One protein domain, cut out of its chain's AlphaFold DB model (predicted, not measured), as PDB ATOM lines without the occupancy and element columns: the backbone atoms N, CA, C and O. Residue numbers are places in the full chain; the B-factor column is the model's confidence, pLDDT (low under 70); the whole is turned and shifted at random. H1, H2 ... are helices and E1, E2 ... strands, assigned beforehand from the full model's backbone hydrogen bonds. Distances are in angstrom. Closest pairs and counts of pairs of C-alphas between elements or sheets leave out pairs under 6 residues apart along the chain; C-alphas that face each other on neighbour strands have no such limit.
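What this domain is: This is residues 142 to 288 of the 298 residues of the protein "Class I SAM-dependent DNA methyltransferase" of Paracoccus liaowanqingii (UniProt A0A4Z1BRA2). A small twisted sheet of three strands, E2, E1 and E3, has the short helix H2 over one face, and the long helix H4 crosses H2 and runs past the edge strand E2 to a separate pair of crossed helices, H5 and H6. H3 follows H2 away from the sheet and leads to a small hairpin, E4 and E5, while H1 only grazes the sheet. The printed part has 147 residues with six named helices and five named strands, in the order H1 E1 E2 E3 H2 H3 E4 E5 H4 H5 H6, and its class is mixed, helices and strands. Both sheets, E2 E1 E3 and E4 E5, are antiparallel. The whole is compact, with a radius of gyration of the C-alphas of 15.9 A and spans of 47 by 34 by 31 A.

Where its parts are: The sheet holds E1, residues 150 to 155 and 16.3 A long, E2, residues 164 to 167, and E3, residues 176 to 179. C-alpha 150 is at (95.022, 87.228, 106.321). H1 is residues 142 to 145, H2 residues 184 to 191, 10.2 A, and H3 residues 193 to 202, 13.9 A. E4 is residues 204 to 206 and E5 residues 211 to 213. H4, residues 230 to 253, is 34.1 A long and starts at C-alpha 230 (104.890, 102.566, 117.836). H5 is residues 259 to 271, 18.3 A, and H6 is residues 277 to 287, 15.0 A, ending at C-alpha 287 (118.843, 84.042, 99.916).

How they stand to each other: E1 is the inner strand, with N 154 and O 177 of E3 at 3.0 A and N 153 and O 164 of E2 at 2.8 A. The sheet is only just strongly twisted, its C-alphas up to 4.0 A off the best plane. It makes two layers, helices on one face of a sheet, with H2 and H4. H2 has a height over the sheet of 9.5 A and runs along the strands, at 2 degrees to E1 on the local plane. H4 touches H2 with residues 233 to 241 alone, the closest C-alphas being those of Ala 185 and Arg 237, 4.2 A; the lines are only just about perpendicular, at 73 degrees. H4 touches H6 with residues 247 to 251 alone, the closest C-alphas being those of Gln 250 and Gly 286, 5.8 A. H5 touches H6 about perpendicular, at 78 degrees, the closest C-alphas being those of Met 262 and Gly 286, 5.7 A. H3 is close but not clearly touching H2, the closest C-alphas being those of Val 189 and His 195, 6.7 A. In the hairpin E4 and E5, N 206 and O 211 are 2.9 A apart. Every O i to N i+4 pair is within hydrogen-bond range in H2, H3, H4, H5 and H6; H1 is too short for one.

The domain as a whole: The two C-alphas farthest apart, those of Pro 143 and Arg 274, are 47.8 A apart. The printed part has no cut. The link from E5 to H4, residues 214 to 229, is long. The mean pLDDT of the printed part is 93.6, and residue 288 is under 70.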
ATOM      1  N   ARG A 142      86.872  79.835 114.416       92.06
ATOM      2  CA  ARG A 142      86.195  80.537 113.321       92.06
ATOM      3  C   ARG A 142      85.995  82.027 113.610       92.06
ATOM      4  O   ARG A 142      86.420  82.799 112.762       92.06
ATOM      5  N   PRO A 143      85.478  82.446 114.785       92.25
ATOM      6  CA  PRO A 143      85.365  83.865 115.114       92.25
ATOM      7  C   PRO A 143      86.712  84.589 115.124       92.25
ATOM      8  O   PRO A 143      86.781  85.747 114.748       92.25
ATOM      9  N   THR A 144      87.794  83.910 115.518       91.12
ATOM     10  CA  THR A 144      89.136  84.510 115.566       91.12
ATOM     11  C   THR A 144      89.698  84.824 114.177       91.12
ATOM     12  O   THR A 144      90.573  85.673 114.047       91.12
ATOM     13  N   LEU A 145      89.245  84.114 113.141       94.62
ATOM     14  CA  LEU A 145      89.672  84.347 111.757       94.62
ATOM     15  C   LEU A 145      88.667  85.180 110.955       94.62
ATOM     16  O   LEU A 145      88.972  85.567 109.830       94.62
ATOM     17  N   ASP A 146      87.475  85.414 111.501       92.81
ATOM     18  CA  ASP A 146      86.398  86.097 110.795       92.81
ATOM     19  C   ASP A 146      86.766  87.558 110.503       92.81
ATOM     20  O   ASP A 146      87.349  88.249 111.337       92.81
ATOM     21  N   GLY A 147      86.478  88.016 109.285       94.19
ATOM     22  CA  GLY A 147      86.808  89.368 108.821       94.19
ATOM     23  C   GLY A 147      88.298  89.663 108.580       94.19
ATOM     24  O   GLY A 147      88.612  90.711 108.015       94.19
ATOM     25  N   LEU A 148      89.224  88.769 108.945       97.06
ATOM     26  CA  LEU A 148      90.650  88.966 108.672       97.06
ATOM     27  C   LEU A 148      90.960  88.704 107.197       97.06
ATOM     28  O   LEU A 148      90.706  87.617 106.683       97.06
ATOM     29  N   ALA A 149      91.605  89.660 106.525       97.56
ATOM     30  CA  ALA A 149      92.095  89.462 105.156       97.56
ATOM     31  C   ALA A 149      93.206  88.397 105.080       97.56
ATOM     32  O   ALA A 149      93.398  87.744 104.056       97.56
ATOM     33  N   ARG A 150      93.952  88.218 106.174       98.12
ATOM     34  CA  ARG A 150      95.022  87.228 106.321       98.12
ATOM     35  C   ARG A 150      95.246  86.903 107.791       98.12
ATOM     36  O   ARG A 150      94.932  87.707 108.660       98.12
ATOM     37  N   PHE A 151      95.847  85.756 108.071       98.56
ATOM     38  CA  PHE A 151      96.210  85.348 109.428       98.56
ATOM     39  C   PHE A 151      97.558  84.635 109.437       98.56
ATOM     40  O   PHE A 151      98.009  84.120 108.412       98.56
ATOM     41  N   ILE A 152      98.224  84.596 110.588       98.62
ATOM     42  CA  ILE A 152      99.526  83.938 110.718       98.62
ATOM     43  C   ILE A 152      99.318  82.437 110.928       98.62
ATOM     44  O   ILE A 152      98.481  82.011 111.722       98.62
ATOM     45  N   ALA A 153     100.114  81.614 110.252       98.19
ATOM     46  CA  ALA A 153     100.112  80.171 110.434       98.19
ATOM     47  C   ALA A 153     101.525  79.612 110.601       98.19
ATOM     48  O   ALA A 153     102.502  80.139 110.065       98.19
ATOM     49  N   THR A 154     101.615  78.494 111.318       97.94
ATOM     50  CA  THR A 154     102.833  77.691 111.421       97.94
ATOM     51  C   THR A 154     102.513  76.203 111.405       97.94
ATOM     52  O   THR A 154     101.472  75.771 111.900       97.94
ATOM     53  N   VAL A 155     103.410  75.394 110.842       97.12
ATOM     54  CA  VAL A 155     103.267  73.932 110.853       97.12
ATOM     55  C   VAL A 155     103.508  73.414 112.263       97.12
ATOM     56  O   VAL A 155     104.520  73.757 112.866       97.12
ATOM     57  N   GLU A 156     102.626  72.576 112.796       96.19
ATOM     58  CA  GLU A 156     102.715  72.069 114.167       96.19
ATOM     59  C   GLU A 156     104.015  71.288 114.396       96.19
ATOM     60  O   GLU A 156     104.704  71.568 115.366       96.19
ATOM     61  N   THR A 157     104.407  70.385 113.492       94.94
ATOM     62  CA  THR A 157     105.653  69.604 113.604       94.94
ATOM     63  C   THR A 157     106.533  69.826 112.378       94.94
ATOM     64  O   THR A 157     106.138  69.474 111.269       94.94
ATOM     65  N   THR A 158     107.719  70.413 112.551       92.56
ATOM     66  CA  THR A 158     108.721  70.553 111.476       92.56
ATOM     67  C   THR A 158     110.083  70.937 112.049       92.56
ATOM     68  O   THR A 158     110.165  71.604 113.083       92.56
ATOM     69  N   LYS A 159     111.144  70.557 111.330       90.81
ATOM     70  CA  LYS A 159     112.546  70.853 111.645       90.81
ATOM     71  C   LYS A 159     112.806  72.339 111.917       90.81
ATOM     72  O   LYS A 159     113.503  72.665 112.871       90.81
ATOM     73  N   HIS A 160     112.248  73.227 111.090       91.56
ATOM     74  CA  HIS A 160     112.480  74.675 111.166       91.56
ATOM     75  C   HIS A 160     111.236  75.408 111.637       91.56
ATOM     76  O   HIS A 160     110.137  75.165 111.131       91.56
ATOM     77  N   ARG A 161     111.387  76.332 112.594       93.81
ATOM     78  CA  ARG A 161     110.255  77.116 113.085       93.81
ATOM     79  C   ARG A 161     110.002  78.335 112.220       93.81
ATOM     80  O   ARG A 161     110.734  79.309 112.292       93.81
ATOM     81  N   LEU A 162     108.927  78.259 111.444       93.25
ATOM     82  CA  LEU A 162     108.562  79.257 110.453       93.25
ATOM     83  C   LEU A 162     107.120  79.694 110.654       93.25
ATOM     84  O   LEU A 162     106.240  78.857 110.857       93.25
ATOM     85  N   PHE A 163     106.892  80.994 110.545       97.00
ATOM     86  CA  PHE A 163     105.574  81.613 110.529       97.00
ATOM     87  C   PHE A 163     105.412  82.361 109.211       97.00
ATOM     88  O   PHE A 163     106.385  82.914 108.695       97.00
ATOM     89  N   GLN A 164     104.202  82.367 108.668       96.81
ATOM     90  CA  GLN A 164     103.863  83.091 107.441       96.81
ATOM     91  C   GLN A 164     102.394  83.498 107.460       96.81
ATOM     92  O   GLN A 164     101.601  82.895 108.187       96.81
ATOM     93  N   PHE A 165     102.017  84.458 106.622       98.25
ATOM     94  CA  PHE A 165     100.609  84.769 106.406       98.25
ATOM     95  C   PHE A 165      99.947  83.764 105.455       98.25
ATOM     96  O   PHE A 165     100.492  83.440 104.392       98.25
ATOM     97  N   LEU A 166      98.738  83.331 105.805       97.56
ATOM     98  CA  LEU A 166      97.769  82.708 104.907       97.56
ATOM     99  C   LEU A 166      96.633  83.688 104.618       97.56
ATOM    100  O   LEU A 166      96.305  84.522 105.457       97.56
ATOM    101  N   ASP A 167      96.045  83.565 103.433       96.81
ATOM    102  CA  ASP A 167      94.850  84.312 103.044       96.81
ATOM    103  C   ASP A 167      93.660  83.958 103.956       96.81
ATOM    104  O   ASP A 167      93.485  82.790 104.311       96.81
ATOM    105  N   GLY A 168      92.844  84.947 104.326       96.12
ATOM    106  CA  GLY A 168      91.709  84.790 105.244       96.12
ATOM    107  C   GLY A 168      90.648  83.789 104.780       96.12
ATOM    108  O   GLY A 168      90.011  83.115 105.595       96.12
ATOM    109  N   ALA A 169      90.503  83.592 103.468       94.31
ATOM    110  CA  ALA A 169      89.599  82.594 102.914       94.31
ATOM    111  C   ALA A 169      90.153  81.162 103.036       94.31
ATOM    112  O   ALA A 169      89.397  80.197 102.904       94.31
ATOM    113  N   THR A 170      91.441  80.989 103.353       96.56
ATOM    114  CA  THR A 170      92.080  79.674 103.492       96.56
ATOM    115  C   THR A 170      91.689  78.981 104.793       96.56
ATOM    116  O   THR A 170      91.827  79.535 105.881       96.56
ATOM    117  N   LEU A 171      91.281  77.717 104.697       97.06
ATOM    118  CA  LEU A 171      91.047  76.852 105.844       97.06
ATOM    119  C   LEU A 171      92.325  76.048 106.182       97.06
ATOM    120  O   LEU A 171      92.825  75.305 105.328       97.06
ATOM    121  N   PRO A 172      92.875  76.173 107.404       97.56
ATOM    122  CA  PRO A 172      94.071  75.443 107.816       97.56
ATOM    123  C   PRO A 172      93.747  74.006 108.258       97.56
ATOM    124  O   PRO A 172      92.737  73.772 108.928       97.56
ATOM    125  N   ASP A 173      94.623  73.047 107.938       97.19
ATOM    126  CA  ASP A 173      94.531  71.677 108.461       97.19
ATOM    127  C   ASP A 173      94.881  71.571 109.955       97.19
ATOM    128  O   ASP A 173      95.427  72.487 110.570       97.19
ATOM    129  N   ASN A 174      94.586  70.419 110.556       95.81
ATOM    130  CA  ASN A 174      94.808  70.179 111.981       95.81
ATOM    131  C   ASN A 174      96.280  70.171 112.418       95.81
ATOM    132  O   ASN A 174      96.523  70.211 113.620       95.81
ATOM    133  N   MET A 175      97.216  70.042 111.480       95.94
ATOM    134  CA  MET A 175      98.661  70.109 111.691       95.94
ATOM    135  C   MET A 175      99.209  71.511 111.397       95.94
ATOM    136  O   MET A 175     100.424  71.703 111.392       95.94
ATOM    137  N   LEU A 176      98.342  72.497 111.168       97.62
ATOM    138  CA  LEU A 176      98.669  73.911 111.195       97.62
ATOM    139  C   LEU A 176      98.114  74.543 112.468       97.62
ATOM    140  O   LEU A 176      96.976  74.294 112.870       97.62
ATOM    141  N   ILE A 177      98.918  75.403 113.078       97.94
ATOM    142  CA  ILE A 177      98.488  76.301 114.142       97.94
ATOM    143  C   ILE A 177      98.197  77.649 113.499       97.94
ATOM    144  O   ILE A 177      99.109  78.293 112.981       97.94
ATOM    145  N   ALA A 178      96.929  78.047 113.524       98.06
ATOM    146  CA  ALA A 178      96.487  79.363 113.099       98.06
ATOM    147  C   ALA A 178      96.546  80.335 114.284       98.06
ATOM    148  O   ALA A 178      96.261  79.969 115.429       98.06
ATOM    149  N   VAL A 179      96.937  81.568 113.994       98.19
ATOM    150  CA  VAL A 179      96.999  82.702 114.911       98.19
ATOM    151  C   VAL A 179      96.208  83.819 114.240       98.19
ATOM    152  O   VAL A 179      96.639  84.338 113.210       98.19
ATOM    153  N   GLY A 180      95.039  84.150 114.788       97.50
ATOM    154  CA  GLY A 180      94.136  85.166 114.244       97.50
ATOM    155  C   GLY A 180      94.637  86.579 114.514       97.50
ATOM    156  O   GLY A 180      94.072  87.314 115.314       97.50
ATOM    157  N   MET A 181      95.756  86.919 113.881       97.31
ATOM    158  CA  MET A 181      96.368  88.240 113.861       97.31
ATOM    159  C   MET A 181      96.866  88.506 112.441       97.31
ATOM    160  O   MET A 181      97.477  87.630 111.823       97.31
ATOM    161  N   ASP A 182      96.628  89.712 111.941       97.81
ATOM    162  CA  ASP A 182      96.953  90.165 110.584       97.81
ATOM    163  C   ASP A 182      98.104  91.197 110.537       97.81
ATOM    164  O   ASP A 182      98.601  91.531 109.455       97.81
ATOM    165  N   ASP A 183      98.561  91.660 111.709       97.44
ATOM    166  CA  ASP A 183      99.666  92.611 111.874       97.44
ATOM    167  C   ASP A 183     101.039  91.938 111.671       97.44
ATOM    168  O   ASP A 183     101.434  91.011 112.389       97.44
ATOM    169  N   ALA A 184     101.816  92.453 110.716       97.88
ATOM    170  CA  ALA A 184     103.166  91.990 110.416       97.88
ATOM    171  C   ALA A 184     104.168  92.217 111.564       97.88
ATOM    172  O   ALA A 184     105.169  91.502 111.639       97.88
ATOM    173  N   ALA A 185     103.904  93.133 112.509       97.62
ATOM    174  CA  ALA A 185     104.719  93.232 113.723       97.62
ATOM    175  C   ALA A 185     104.681  91.930 114.538       97.62
ATOM    176  O   ALA A 185     105.716  91.466 115.018       97.62
ATOM    177  N   THR A 186     103.506  91.307 114.650       97.69
ATOM    178  CA  THR A 186     103.339  90.015 115.326       97.69
ATOM    179  C   THR A 186     104.089  88.921 114.582       97.69
ATOM    180  O   THR A 186     104.793  88.130 115.209       97.69
ATOM    181  N   LEU A 187     103.995  88.898 113.248       97.94
ATOM    182  CA  LEU A 187     104.743  87.946 112.429       97.94
ATOM    183  C   LEU A 187     106.254  88.057 112.678       97.94
ATOM    184  O   LEU A 187     106.924  87.032 112.825       97.94
ATOM    185  N   SER A 188     106.778  89.280 112.774       96.94
ATOM    186  CA  SER A 188     108.186  89.539 113.089       96.94
ATOM    187  C   SER A 188     108.579  89.042 114.472       96.94
ATOM    188  O   SER A 188     109.605  88.380 114.613       96.94
ATOM    189  N   VAL A 189     107.754  89.295 115.492       97.50
ATOM    190  CA  VAL A 189     108.008  88.786 116.847       97.50
ATOM    191  C   VAL A 189     108.008  87.258 116.860       97.50
ATOM    192  O   VAL A 189     108.937  86.659 117.402       97.50
ATOM    193  N   LEU A 190     107.016  86.617 116.238       97.81
ATOM    194  CA  LEU A 190     106.924  85.155 116.169       97.81
ATOM    195  C   LEU A 190     108.078  84.535 115.367       97.81
ATOM    196  O   LEU A 190     108.556  83.456 115.707       97.81
ATOM    197  N   SER A 191     108.563  85.226 114.335       96.31
ATOM    198  CA  SER A 191     109.711  84.791 113.529       96.31
ATOM    199  C   SER A 191     111.068  85.123 114.162       96.31
ATOM    200  O   SER A 191     112.098  84.702 113.641       96.31
ATOM    201  N   SER A 192     111.098  85.869 115.270       94.44
ATOM    202  CA  SER A 192     112.338  86.284 115.928       94.44
ATOM    203  C   SER A 192     113.044  85.130 116.642       94.44
ATOM    204  O   SER A 192     112.411  84.178 117.110       94.44
ATOM    205  N   ARG A 193     114.357  85.287 116.862       91.56
ATOM    206  CA  ARG A 193     115.158  84.355 117.666       91.56
ATOM    207  C   ARG A 193     114.553  84.072 119.030       91.56
ATOM    208  O   ARG A 193     114.579  82.940 119.499       91.56
ATOM    209  N   LEU A 194     114.020  85.111 119.670       93.25
ATOM    210  CA  LEU A 194     113.456  85.024 121.013       93.25
ATOM    211  C   LEU A 194     112.272  84.058 121.042       93.25
ATOM    212  O   LEU A 194     112.223  83.168 121.891       93.25
ATOM    213  N   HIS A 195     111.354  84.186 120.083       95.94
ATOM    214  CA  HIS A 195     110.209  83.291 120.009       95.94
ATOM    215  C   HIS A 195     110.600  81.886 119.541       95.94
ATOM    216  O   HIS A 195     110.056  80.906 120.046       95.94
ATOM    217  N   VAL A 196     111.565  81.753 118.627       94.25
ATOM    218  CA  VAL A 196     112.058  80.437 118.192       94.25
ATOM    219  C   VAL A 196     112.696  79.681 119.359       94.25
ATOM    220  O   VAL A 196     112.328  78.534 119.601       94.25
ATOM    221  N   VAL A 197     113.583  80.317 120.129       93.25
ATOM    222  CA  VAL A 197     114.188  79.714 121.331       93.25
ATOM    223  C   VAL A 197     113.106  79.318 122.333       93.25
ATOM    224  O   VAL A 197     113.084  78.174 122.781       93.25
ATOM    225  N   TRP A 198     112.156  80.217 122.616       94.75
ATOM    226  CA  TRP A 198     111.010  79.918 123.475       94.75
ATOM    227  C   TRP A 198     110.234  78.688 122.994       94.75
ATOM    228  O   TRP A 198     109.997  77.761 123.762       94.75
ATOM    229  N   ALA A 199     109.868  78.647 121.714       95.06
ATOM    230  CA  ALA A 199     109.084  77.566 121.136       95.06
ATOM    231  C   ALA A 199     109.819  76.220 121.175       95.06
ATOM    232  O   ALA A 199     109.190  75.198 121.438       95.06
ATOM    233  N   LEU A 200     111.136  76.214 120.944       92.88
ATOM    234  CA  LEU A 200     111.967  75.011 121.015       92.88
ATOM    235  C   LEU A 200     112.149  74.505 122.452       92.88
ATOM    236  O   LEU A 200     112.263  73.297 122.651       92.88
ATOM    237  N   SER A 201     112.181  75.405 123.439       91.50
ATOM    238  CA  SER A 201     112.299  75.051 124.858       91.50
ATOM    239  C   SER A 201     110.967  74.645 125.493       91.50
ATOM    240  O   SER A 201     110.940  73.729 126.309       91.50
ATOM    241  N   ALA A 202     109.870  75.323 125.143       92.50
ATOM    242  CA  ALA A 202     108.545  75.086 125.717       92.50
ATOM    243  C   ALA A 202     107.762  73.979 124.994       92.50
ATOM    244  O   ALA A 202     106.914  73.314 125.592       92.50
ATOM    245  N   GLY A 203     108.003  73.821 123.691       91.69
ATOM    246  CA  GLY A 203     107.302  72.878 122.829       91.69
ATOM    247  C   GLY A 203     107.691  71.420 123.061       91.69
ATOM    248  O   GLY A 203     108.617  71.088 123.799       91.69
ATOM    249  N   GLY A 204     106.955  70.529 122.404       91.69
ATOM    250  CA  GLY A 204     107.267  69.107 122.386       91.69
ATOM    251  C   GLY A 204     108.243  68.740 121.272       91.69
ATOM    252  O   GLY A 204     108.688  69.573 120.482       91.69
ATOM    253  N   ARG A 205     108.515  67.442 121.160       91.44
ATOM    254  CA  ARG A 205     109.190  66.850 120.003       91.44
ATOM    255  C   ARG A 205     108.436  65.603 119.558       91.44
ATOM    256  O   ARG A 205     107.778  64.967 120.383       91.44
ATOM    257  N   LEU A 206     108.457  65.284 118.268       89.31
ATOM    258  CA  LEU A 206     107.681  64.166 117.728       89.31
ATOM    259  C   LEU A 206     108.375  63.488 116.541       89.31
ATOM    260  O   LEU A 206     109.006  64.138 115.713       89.31
ATOM    261  N   GLY A 207     108.162  62.175 116.424       79.88
ATOM    262  CA  GLY A 207     108.559  61.377 115.265       79.88
ATOM    263  C   GLY A 207     110.005  60.887 115.315       79.88
ATOM    264  O   GLY A 207     110.755  61.192 116.238       79.88
ATOM    265  N   TYR A 208     110.389  60.111 114.298       70.88
ATOM    266  CA  TYR A 208     111.717  59.496 114.200       70.88
ATOM    267  C   TYR A 208     112.850  60.532 114.115       70.88
ATOM    268  O   TYR A 208     113.888  60.364 114.742       70.88
ATOM    269  N   GLY A 209     112.621  61.644 113.407       75.50
ATOM    270  CA  GLY A 209     113.559  62.773 113.345       75.50
ATOM    271  C   GLY A 209     113.635  63.595 114.636       75.50
ATOM    272  O   GLY A 209     114.446  64.512 114.723       75.50
ATOM    273  N   ASN A 210     112.801  63.272 115.636       84.56
ATOM    274  CA  ASN A 210     112.653  64.038 116.867       84.56
ATOM    275  C   ASN A 210     112.402  65.525 116.562       84.56
ATOM    276  O   ASN A 210     113.037  66.397 117.156       84.56
ATOM    277  N   ASP A 211     111.530  65.817 115.595       90.88
ATOM    278  CA  ASP A 211     111.321  67.174 115.094       90.88
ATOM    279  C   ASP A 211     110.606  68.040 116.142       90.88
ATOM    280  O   ASP A 211     109.729  67.539 116.858       90.88
ATOM    281  N   PRO A 212     110.938  69.343 116.239       93.81
ATOM    282  CA  PRO A 212     110.221  70.269 117.104       93.81
ATOM    283  C   PRO A 212     108.721  70.307 116.810       93.81
ATOM    284  O   PRO A 212     108.294  70.398 115.653       93.81
ATOM    285  N   ARG A 213     107.925  70.294 117.882       96.12
ATOM    286  CA  ARG A 213     106.468  70.395 117.847       96.12
ATOM    287  C   ARG A 213     105.989  71.644 118.584       96.12
ATOM    288  O   ARG A 213     106.219  71.816 119.778       96.12
ATOM    289  N   TYR A 214     105.256  72.490 117.875       96.94
ATOM    290  CA  TYR A 214     104.665  73.724 118.371       96.94
ATOM    291  C   TYR A 214     103.283  73.464 118.965       96.94
ATOM    292  O   TYR A 214     102.239  73.656 118.340       96.94
ATOM    293  N   ASN A 215     103.268  72.999 120.208       94.88
ATOM    294  CA  ASN A 215     102.037  72.834 120.967       94.88
ATOM    295  C   ASN A 215     101.540  74.211 121.412       94.88
ATOM    296  O   ASN A 215     102.124  74.798 122.319       94.88
ATOM    297  N   LYS A 216     100.451  74.730 120.824       95.06
ATOM    298  CA  LYS A 216     100.000  76.107 121.110       95.06
ATOM    299  C   LYS A 216      99.847  76.425 122.606       95.06
ATOM    300  O   LYS A 216     100.206  77.514 123.023       95.06
ATOM    301  N   SER A 217      99.415  75.456 123.418       95.69
ATOM    302  CA  SER A 217      99.203  75.618 124.863       95.69
ATOM    303  C   SER A 217     100.483  75.749 125.675       95.69
ATOM    304  O   SER A 217     100.437  76.142 126.837       95.69
ATOM    305  N   LYS A 218     101.621  75.410 125.072       96.31
ATOM    306  CA  LYS A 218     102.954  75.527 125.659       96.31
ATOM    307  C   LYS A 218     103.796  76.590 124.967       96.31
ATOM    308  O   LYS A 218     104.626  77.209 125.613       96.31
ATOM    309  N   CYS A 219     103.574  76.820 123.677       97.06
ATOM    310  CA  CYS A 219     104.333  77.791 122.905       97.06
ATOM    311  C   CYS A 219     103.625  79.147 122.858       97.06
ATOM    312  O   CYS A 219     104.152  80.097 123.415       97.06
ATOM    313  N   PHE A 220     102.448  79.245 122.235       97.62
ATOM    314  CA  PHE A 220     101.770  80.524 121.995       97.62
ATOM    315  C   PHE A 220     101.048  81.055 123.237       97.62
ATOM    316  O   PHE A 220     101.319  82.169 123.671       97.62
ATOM    317  N   ASP A 221     100.166  80.250 123.838       97.31
ATOM    318  CA  ASP A 221      99.310  80.674 124.951       97.31
ATOM    319  C   ASP A 221     100.118  81.308 126.114       97.31
ATOM    320  O   ASP A 221      99.693  82.344 126.621       97.31
ATOM    321  N   PRO A 222     101.290  80.781 126.532       97.38
ATOM    322  CA  PRO A 222     102.097  81.393 127.591       97.38
ATOM    323  C   PRO A 222     103.146  82.414 127.110       97.38
ATOM    324  O   PRO A 222     103.867  82.953 127.948       97.38
ATOM    325  N   PHE A 223     103.292  82.669 125.802       97.38
ATOM    326  CA  PHE A 223     104.364  83.530 125.287       97.38
ATOM    327  C   PHE A 223     104.141  85.008 125.648       97.38
ATOM    328  O   PHE A 223     103.131  85.589 125.235       97.38
ATOM    329  N   PRO A 224     105.081  85.653 126.363       95.44
ATOM    330  CA  PRO A 224     104.973  87.063 126.704       95.44
ATOM    331  C   PRO A 224     105.423  87.922 125.518       95.44
ATOM    332  O   PRO A 224     106.614  88.185 125.343       95.44
ATOM    333  N   PHE A 225     104.473  88.365 124.692       95.69
ATOM    334  CA  PHE A 225     104.771  89.308 123.613       95.69
ATOM    335  C   PHE A 225     105.450  90.573 124.168       95.69
ATOM    336  O   PHE A 225     105.004  91.109 125.187       95.69
ATOM    337  N   PRO A 226     106.527  91.064 123.526       93.25
ATOM    338  CA  PRO A 226     107.245  92.230 124.006       93.25
ATOM    339  C   PRO A 226     106.377  93.479 123.862       93.25
ATOM    340  O   PRO A 226     105.714  93.687 122.843       93.25
ATOM    341  N   TYR A 227     106.434  94.351 124.864       92.19
ATOM    342  CA  TYR A 227     105.953  95.713 124.697       92.19
ATOM    343  C   TYR A 227     106.899  96.459 123.750       92.19
ATOM    344  O   TYR A 227     108.113  96.462 123.955       92.19
ATOM    345  N   ALA A 228     106.342  97.087 122.719       91.44
ATOM    346  CA  ALA A 228     107.089  97.852 121.731       91.44
ATOM    347  C   ALA A 228     106.424  99.217 121.528       91.44
ATOM    348  O   ALA A 228     105.200  99.299 121.402       91.44
ATOM    349  N   ALA A 229     107.228 100.278 121.471       94.25
ATOM    350  CA  ALA A 229     106.761 101.602 121.073       94.25
ATOM    351  C   ALA A 229     106.284 101.591 119.609       94.25
ATOM    352  O   ALA A 229     106.712 100.751 118.816       94.25
ATOM    353  N   GLU A 230     105.440 102.544 119.205       94.75
ATOM    354  CA  GLU A 230     104.890 102.566 117.836       94.75
ATOM    355  C   GLU A 230     105.964 102.681 116.743       94.75
ATOM    356  O   GLU A 230     105.833 102.078 115.676       94.75
ATOM    357  N   THR A 231     107.078 103.366 117.014       94.19
ATOM    358  CA  THR A 231     108.230 103.412 116.099       94.19
ATOM    359  C   THR A 231     108.866 102.031 115.915       94.19
ATOM    360  O   THR A 231     109.154 101.623 114.790       94.19
ATOM    361  N   GLN A 232     109.011 101.266 117.001       94.69
ATOM    362  CA  GLN A 232     109.513  99.891 116.964       94.69
ATOM    363  C   GLN A 232     108.523  98.960 116.257       94.69
ATOM    364  O   GLN A 232     108.936  98.165 115.419       94.69
ATOM    365  N   LYS A 233     107.215  99.082 116.523       95.25
ATOM    366  CA  LYS A 233     106.183  98.301 115.818       95.25
ATOM    367  C   LYS A 233     106.173  98.586 114.323       95.25
ATOM    368  O   LYS A 233     106.052  97.656 113.539       95.25
ATOM    369  N   THR A 234     106.343  99.843 113.919       97.12
ATOM    370  CA  THR A 234     106.428 100.225 112.500       97.12
ATOM    371  C   THR A 234     107.615  99.548 111.817       97.12
ATOM    372  O   THR A 234     107.466  98.973 110.741       97.12
ATOM    373  N   HIS A 235     108.777  99.534 112.473       95.69
ATOM    374  CA  HIS A 235     109.941  98.805 111.974       95.69
ATOM    375  C   HIS A 235     109.696  97.287 111.903       95.69
ATOM    376  O   HIS A 235     109.988  96.659 110.887       95.69
ATOM    377  N   LEU A 236     109.090  96.697 112.940       96.00
ATOM    378  CA  LEU A 236     108.731  95.277 112.956       96.00
ATOM    379  C   LEU A 236     107.722  94.919 111.860       96.00
ATOM    380  O   LEU A 236     107.852  93.858 111.258       96.00
ATOM    381  N   ARG A 237     106.748  95.786 111.560       97.31
ATOM    382  CA  ARG A 237     105.814  95.598 110.437       97.31
ATOM    383  C   ARG A 237     106.560  95.504 109.121       97.31
ATOM    384  O   ARG A 237     106.371  94.532 108.401       97.31
ATOM    385  N   LEU A 238     107.446  96.464 108.851       96.69
ATOM    386  CA  LEU A 238     108.246  96.480 107.629       96.69
ATOM    387  C   LEU A 238     109.037  95.174 107.458       96.69
ATOM    388  O   LEU A 238     108.973  94.562 106.396       96.69
ATOM    389  N   LEU A 239     109.727  94.723 108.511       95.25
ATOM    390  CA  LEU A 239     110.484  93.468 108.481       95.25
ATOM    391  C   LEU A 239     109.583  92.251 108.238       95.25
ATOM    392  O   LEU A 239     109.957  91.349 107.491       95.25
ATOM    393  N   GLY A 240     108.396  92.226 108.845       96.12
ATOM    394  CA  GLY A 240     107.460  91.110 108.734       96.12
ATOM    395  C   GLY A 240     106.884  90.991 107.327       96.12
ATOM    396  O   GLY A 240     106.867  89.895 106.767       96.12
ATOM    397  N   GLU A 241     106.489  92.119 106.731       97.19
ATOM    398  CA  GLU A 241     106.028  92.173 105.339       97.19
ATOM    399  C   GLU A 241     107.128  91.740 104.373       97.19
ATOM    400  O   GLU A 241     106.901  90.888 103.518       97.19
ATOM    401  N   GLN A 242     108.341  92.280 104.533       95.44
ATOM    402  CA  GLN A 242     109.482  91.925 103.687       95.44
ATOM    403  C   GLN A 242     109.805  90.434 103.775       95.44
ATOM    404  O   GLN A 242     110.043  89.790 102.754       95.44
ATOM    405  N   LEU A 243     109.785  89.869 104.983       93.38
ATOM    406  CA  LEU A 243     110.090  88.465 105.223       93.38
ATOM    407  C   LEU A 243     109.065  87.526 104.575       93.38
ATOM    408  O   LEU A 243     109.450  86.549 103.928       93.38
ATOM    409  N   ASP A 244     107.772  87.805 104.747       95.00
ATOM    410  CA  ASP A 244     106.693  87.010 104.154       95.00
ATOM    411  C   ASP A 244     106.686  87.133 102.623       95.00
ATOM    412  O   ASP A 244     106.665  86.118 101.920       95.00
ATOM    413  N   ALA A 245     106.790  88.364 102.111       94.75
ATOM    414  CA  ALA A 245     106.807  88.650 100.682       94.75
ATOM    415  C   ALA A 245     108.015  88.016  99.985       94.75
ATOM    416  O   ALA A 245     107.844  87.369  98.953       94.75
ATOM    417  N   HIS A 246     109.218  88.129 100.559       93.06
ATOM    418  CA  HIS A 246     110.433  87.538  99.990       93.06
ATOM    419  C   HIS A 246     110.310  86.025  99.858       93.06
ATOM    420  O   HIS A 246     110.520  85.476  98.780       93.06
ATOM    421  N   ARG A 247     109.913  85.336 100.934       92.38
ATOM    422  CA  ARG A 247     109.759  83.873 100.926       92.38
ATOM    423  C   ARG A 247     108.769  83.422  99.849       92.38
ATOM    424  O   ARG A 247     109.079  82.513  99.081       92.38
ATOM    425  N   LYS A 248     107.612  84.086  99.757       92.25
ATOM    426  CA  LYS A 248     106.588  83.788  98.745       92.25
ATOM    427  C   LYS A 248     107.081  84.072  97.328       92.25
ATOM    428  O   LYS A 248     106.877  83.239  96.447       92.25
ATOM    429  N   ALA A 249     107.766  85.196  97.115       92.25
ATOM    430  CA  ALA A 249     108.331  85.561  95.820       92.25
ATOM    431  C   ALA A 249     109.370  84.533  95.345       92.25
ATOM    432  O   ALA A 249     109.289  84.079  94.206       92.25
ATOM    433  N   GLN A 250     110.280  84.094  96.222       92.25
ATOM    434  CA  GLN A 250     111.288  83.095  95.854       92.25
ATOM    435  C   GLN A 250     110.671  81.725  95.550       92.25
ATOM    436  O   GLN A 250     111.047  81.084  94.573       92.25
ATOM    437  N   GLN A 251     109.680  81.278  96.329       90.75
ATOM    438  CA  GLN A 251     108.974  80.025  96.032       90.75
ATOM    439  C   GLN A 251     108.172  80.093  94.723       90.75
ATOM    440  O   GLN A 251     108.074  79.090  94.016       90.75
ATOM    441  N   ALA A 252     107.610  81.258  94.387       90.62
ATOM    442  CA  ALA A 252     106.900  81.466  93.127       90.62
ATOM    443  C   ALA A 252     107.855  81.490  91.921       90.62
ATOM    444  O   ALA A 252     107.543  80.905  90.886       90.62
ATOM    445  N   ALA A 253     109.026  82.121  92.061       92.25
ATOM    446  CA  ALA A 253     110.048  82.181  91.018       92.25
ATOM    447  C   ALA A 253     110.759  80.832  90.801       92.25
ATOM    448  O   ALA A 253     111.158  80.502  89.682       92.25
ATOM    449  N   HIS A 254     110.896  80.027  91.857       92.06
ATOM    450  CA  HIS A 254     111.654  78.780  91.844       92.06
ATOM    451  C   HIS A 254     110.803  77.620  92.371       92.06
ATOM    452  O   HIS A 254     110.853  77.271  93.544       92.06
ATOM    453  N   LEU A 255     110.060  76.949  91.484       87.44
ATOM    454  CA  LEU A 255     109.082  75.910  91.862       87.44
ATOM    455  C   LEU A 255     109.649  74.739  92.688       87.44
ATOM    456  O   LEU A 255     108.893  74.076  93.397       87.44
ATOM    457  N   LYS A 256     110.957  74.457  92.586       90.75
ATOM    458  CA  LYS A 256     111.650  73.410  93.363       90.75
ATOM    459  C   LYS A 256     112.180  73.908  94.715       90.75
ATOM    460  O   LYS A 256     112.610  73.091  95.533       90.75
ATOM    461  N   LEU A 257     112.167  75.218  94.951       92.19
ATOM    462  CA  LEU A 257     112.618  75.831  96.189       92.19
ATOM    463  C   LEU A 257     111.575  75.602  97.286       92.19
ATOM    464  O   LEU A 257     110.386  75.878  97.142       92.19
ATOM    465  N   THR A 258     112.041  75.087  98.416       93.75
ATOM    466  CA  THR A 258     111.211  74.842  99.598       93.75
ATOM    467  C   THR A 258     111.722  75.700 100.739       93.75
ATOM    468  O   THR A 258     112.932  75.911 100.848       93.75
ATOM    469  N   LEU A 259     110.835  76.131 101.638       92.38
ATOM    470  CA  LEU A 259     111.265  76.827 102.848       92.38
ATOM    471  C   LEU A 259     112.198  75.934 103.668       92.38
ATOM    472  O   LEU A 259     113.242  76.381 104.121       92.38
ATOM    473  N   THR A 260     111.902  74.639 103.785       91.62
ATOM    474  CA  THR A 260     112.803  73.707 104.479       91.62
ATOM    475  C   THR A 260     114.213  73.718 103.878       91.62
ATOM    476  O   THR A 260     115.192  73.722 104.624       91.62
ATOM    477  N   GLY A 261     114.332  73.759 102.547       92.81
ATOM    478  CA  GLY A 261     115.610  73.896 101.847       92.81
ATOM    479  C   GLY A 261     116.312  75.215 102.161       92.81
ATOM    480  O   GLY A 261     117.463  75.192 102.593       92.81
ATOM    481  N   MET A 262     115.606  76.342 102.025       92.94
ATOM    482  CA  MET A 262     116.142  77.677 102.323       92.94
ATOM    483  C   MET A 262     116.717  77.756 103.741       92.94
ATOM    484  O   MET A 262     117.827  78.240 103.937       92.94
ATOM    485  N   TYR A 263     115.996  77.222 104.730       92.25
ATOM    486  CA  TYR A 263     116.432  77.261 106.125       92.25
ATOM    487  C   TYR A 263     117.527  76.250 106.452       92.25
ATOM    488  O   TYR A 263     118.378  76.535 107.286       92.25
ATOM    489  N   ASN A 264     117.579  75.096 105.779       92.88
ATOM    490  CA  ASN A 264     118.737  74.205 105.896       92.88
ATOM    491  C   ASN A 264     120.025  74.908 105.444       92.88
ATOM    492  O   ASN A 264     121.049  74.784 106.110       92.88
ATOM    493  N   VAL A 265     119.965  75.652 104.337       93.56
ATOM    494  CA  VAL A 265     121.104  76.425 103.827       93.56
ATOM    495  C   VAL A 265     121.426  77.616 104.729       93.56
ATOM    496  O   VAL A 265     122.598  77.878 104.985       93.56
ATOM    497  N   LEU A 266     120.412  78.298 105.271       90.62
ATOM    498  CA  LEU A 266     120.616  79.385 106.230       90.62
ATOM    499  C   LEU A 266     121.346  78.908 107.497       90.62
ATOM    500  O   LEU A 266     122.258  79.586 107.961       90.62
ATOM    501  N   GLU A 267     120.991  77.740 108.034       90.62
ATOM    502  CA  GLU A 267     121.677  77.169 109.199       90.62
ATOM    503  C   GLU A 267     123.128  76.773 108.883       90.62
ATOM    504  O   GLU A 267     124.018  77.068 109.677       90.62
ATOM    505  N   LYS A 268     123.403  76.211 107.697       91.62
ATOM    506  CA  LYS A 268     124.784  75.970 107.231       91.62
ATOM    507  C   LYS A 268     125.590  77.265 107.150       91.62
ATOM    508  O   LYS A 268     126.713  77.336 107.640       91.62
ATOM    509  N   LEU A 269     124.993  78.318 106.588       89.50
ATOM    510  CA  LEU A 269     125.627  79.632 106.494       89.50
ATOM    511  C   LEU A 269     125.949  80.206 107.883       89.50
ATOM    512  O   LEU A 269     127.023  80.766 108.081       89.50
ATOM    513  N   ARG A 270     125.037  80.050 108.850       86.56
ATOM    514  CA  ARG A 270     125.226  80.479 110.248       86.56
ATOM    515  C   ARG A 270     126.312  79.682 110.968       86.56
ATOM    516  O   ARG A 270     127.025  80.255 111.785       86.56
ATOM    517  N   ALA A 271     126.448  78.397 110.651       90.25
ATOM    518  CA  ALA A 271     127.507  77.536 111.172       90.25
ATOM    519  C   ALA A 271     128.889  77.825 110.556       90.25
ATOM    520  O   ALA A 271     129.896  77.342 111.068       90.25
ATOM    521  N   GLY A 272     128.956  78.629 109.487       90.50
ATOM    522  CA  GLY A 272     130.190  78.864 108.735       90.50
ATOM    523  C   GLY A 272     130.564  77.706 107.805       90.50
ATOM    524  O   GLY A 272     131.705  77.634 107.351       90.50
ATOM    525  N   ASP A 273     129.618  76.810 107.512       92.75
ATOM    526  CA  ASP A 273     129.834  75.687 106.607       92.75
ATOM    527  C   ASP A 273     129.983  76.161 105.156       92.75
ATOM    528  O   ASP A 273     129.417  77.170 104.720       92.75
ATOM    529  N   ARG A 274     130.710  75.373 104.358       92.19
ATOM    530  CA  ARG A 274     130.856  75.618 102.921       92.19
ATOM    531  C   ARG A 274     129.527  75.348 102.199       92.19
ATOM    532  O   ARG A 274     128.946  74.274 102.336       92.19
ATOM    533  N   ILE A 275     129.067  76.314 101.400       92.69
ATOM    534  CA  ILE A 275     127.819  76.224 100.624       92.69
ATOM    535  C   ILE A 275     128.138  75.876  99.167       92.69
ATOM    536  O   ILE A 275     128.632  76.725  98.423       92.69
ATOM    537  N   GLU A 276     127.849  74.639  98.752       92.69
ATOM    538  CA  GLU A 276     128.225  74.111  97.431       92.69
ATOM    539  C   GLU A 276     127.129  73.271  96.775       92.69
ATOM    540  O   GLU A 276     126.163  72.851  97.415       92.69
ATOM    541  N   GLY A 277     127.298  72.992  95.478       94.25
ATOM    542  CA  GLY A 277     126.411  72.119  94.715       94.25
ATOM    543  C   GLY A 277     124.949  72.556  94.824       94.25
ATOM    544  O   GLY A 277     124.613  73.712  94.578       94.25
ATOM    545  N   LYS A 278     124.079  71.635  95.245       92.56
ATOM    546  CA  LYS A 278     122.645  71.903  95.426       92.56
ATOM    547  C   LYS A 278     122.357  72.981  96.477       92.56
ATOM    548  O   LYS A 278     121.395  73.730  96.330       92.56
ATOM    549  N   ASP A 279     123.172  73.083  97.525       93.12
ATOM    550  CA  ASP A 279     122.974  74.113  98.551       93.12
ATOM    551  C   ASP A 279     123.327  75.500  98.022       93.12
ATOM    552  O   ASP A 279     122.710  76.480  98.431       93.12
ATOM    553  N   ARG A 280     124.273  75.585  97.075       93.31
ATOM    554  CA  ARG A 280     124.587  76.837  96.384       93.31
ATOM    555  C   ARG A 280     123.432  77.299  95.508       93.31
ATOM    556  O   ARG A 280     123.059  78.461  95.578       93.31
ATOM    557  N   GLU A 281     122.813  76.381  94.771       93.44
ATOM    558  CA  GLU A 281     121.611  76.686  93.992       93.44
ATOM    559  C   GLU A 281     120.479  77.218  94.891       93.44
ATOM    560  O   GLU A 281     119.891  78.257  94.600       93.44
ATOM    561  N   ILE A 282     120.218  76.559  96.026       93.44
ATOM    562  CA  ILE A 282     119.212  77.006  97.005       93.44
ATOM    563  C   ILE A 282     119.594  78.354  97.635       93.44
ATOM    564  O   ILE A 282     118.711  79.166  97.897       93.44
ATOM    565  N   TYR A 283     120.878  78.600  97.896       91.56
ATOM    566  CA  TYR A 283     121.365  79.881  98.407       91.56
ATOM    567  C   TYR A 283     121.092  81.011  97.411       91.56
ATOM    568  O   TYR A 283     120.485  82.013  97.781       91.56
ATOM    569  N   ASP A 284     121.484  80.830  96.151       90.88
ATOM    570  CA  ASP A 284     121.335  81.852  95.116       90.88
ATOM    571  C   ASP A 284     119.847  82.126  94.817       90.88
ATOM    572  O   ASP A 284     119.449  83.282  94.688       90.88
ATOM    573  N   GLN A 285     119.010  81.079  94.793       91.81
ATOM    574  CA  GLN A 285     117.559  81.182  94.581       91.81
ATOM    575  C   GLN A 285     116.793  81.688  95.811       91.81
ATOM    576  O   GLN A 285     115.784  82.360  95.680       91.81
ATOM    577  N   GLY A 286     117.198  81.326  97.027       87.19
ATOM    578  CA  GLY A 286     116.415  81.597  98.237       87.19
ATOM    579  C   GLY A 286     116.878  82.807  99.041       87.19
ATOM    580  O   GLY A 286     116.070  83.466  99.696       87.19
ATOM    581  N   LEU A 287     118.177  83.092  99.021       80.31
ATOM    582  CA  LEU A 287     118.843  84.042  99.916       80.31
ATOM    583  C   LEU A 287     119.631  85.119  99.155       80.31
ATOM    584  O   LEU A 287     120.455  85.764  99.792       80.31
ATOM    585  N   GLY A 288     119.415  85.269  97.835       63.38
ATOM    586  CA  GLY A 288     120.207  86.082  96.895       63.38
ATOM    587  C   GLY A 288     120.696  87.456  97.392       63.38
ATOM    588  O   GLY A 288     120.230  87.984  98.390       63.38
TER     589      GLY A 288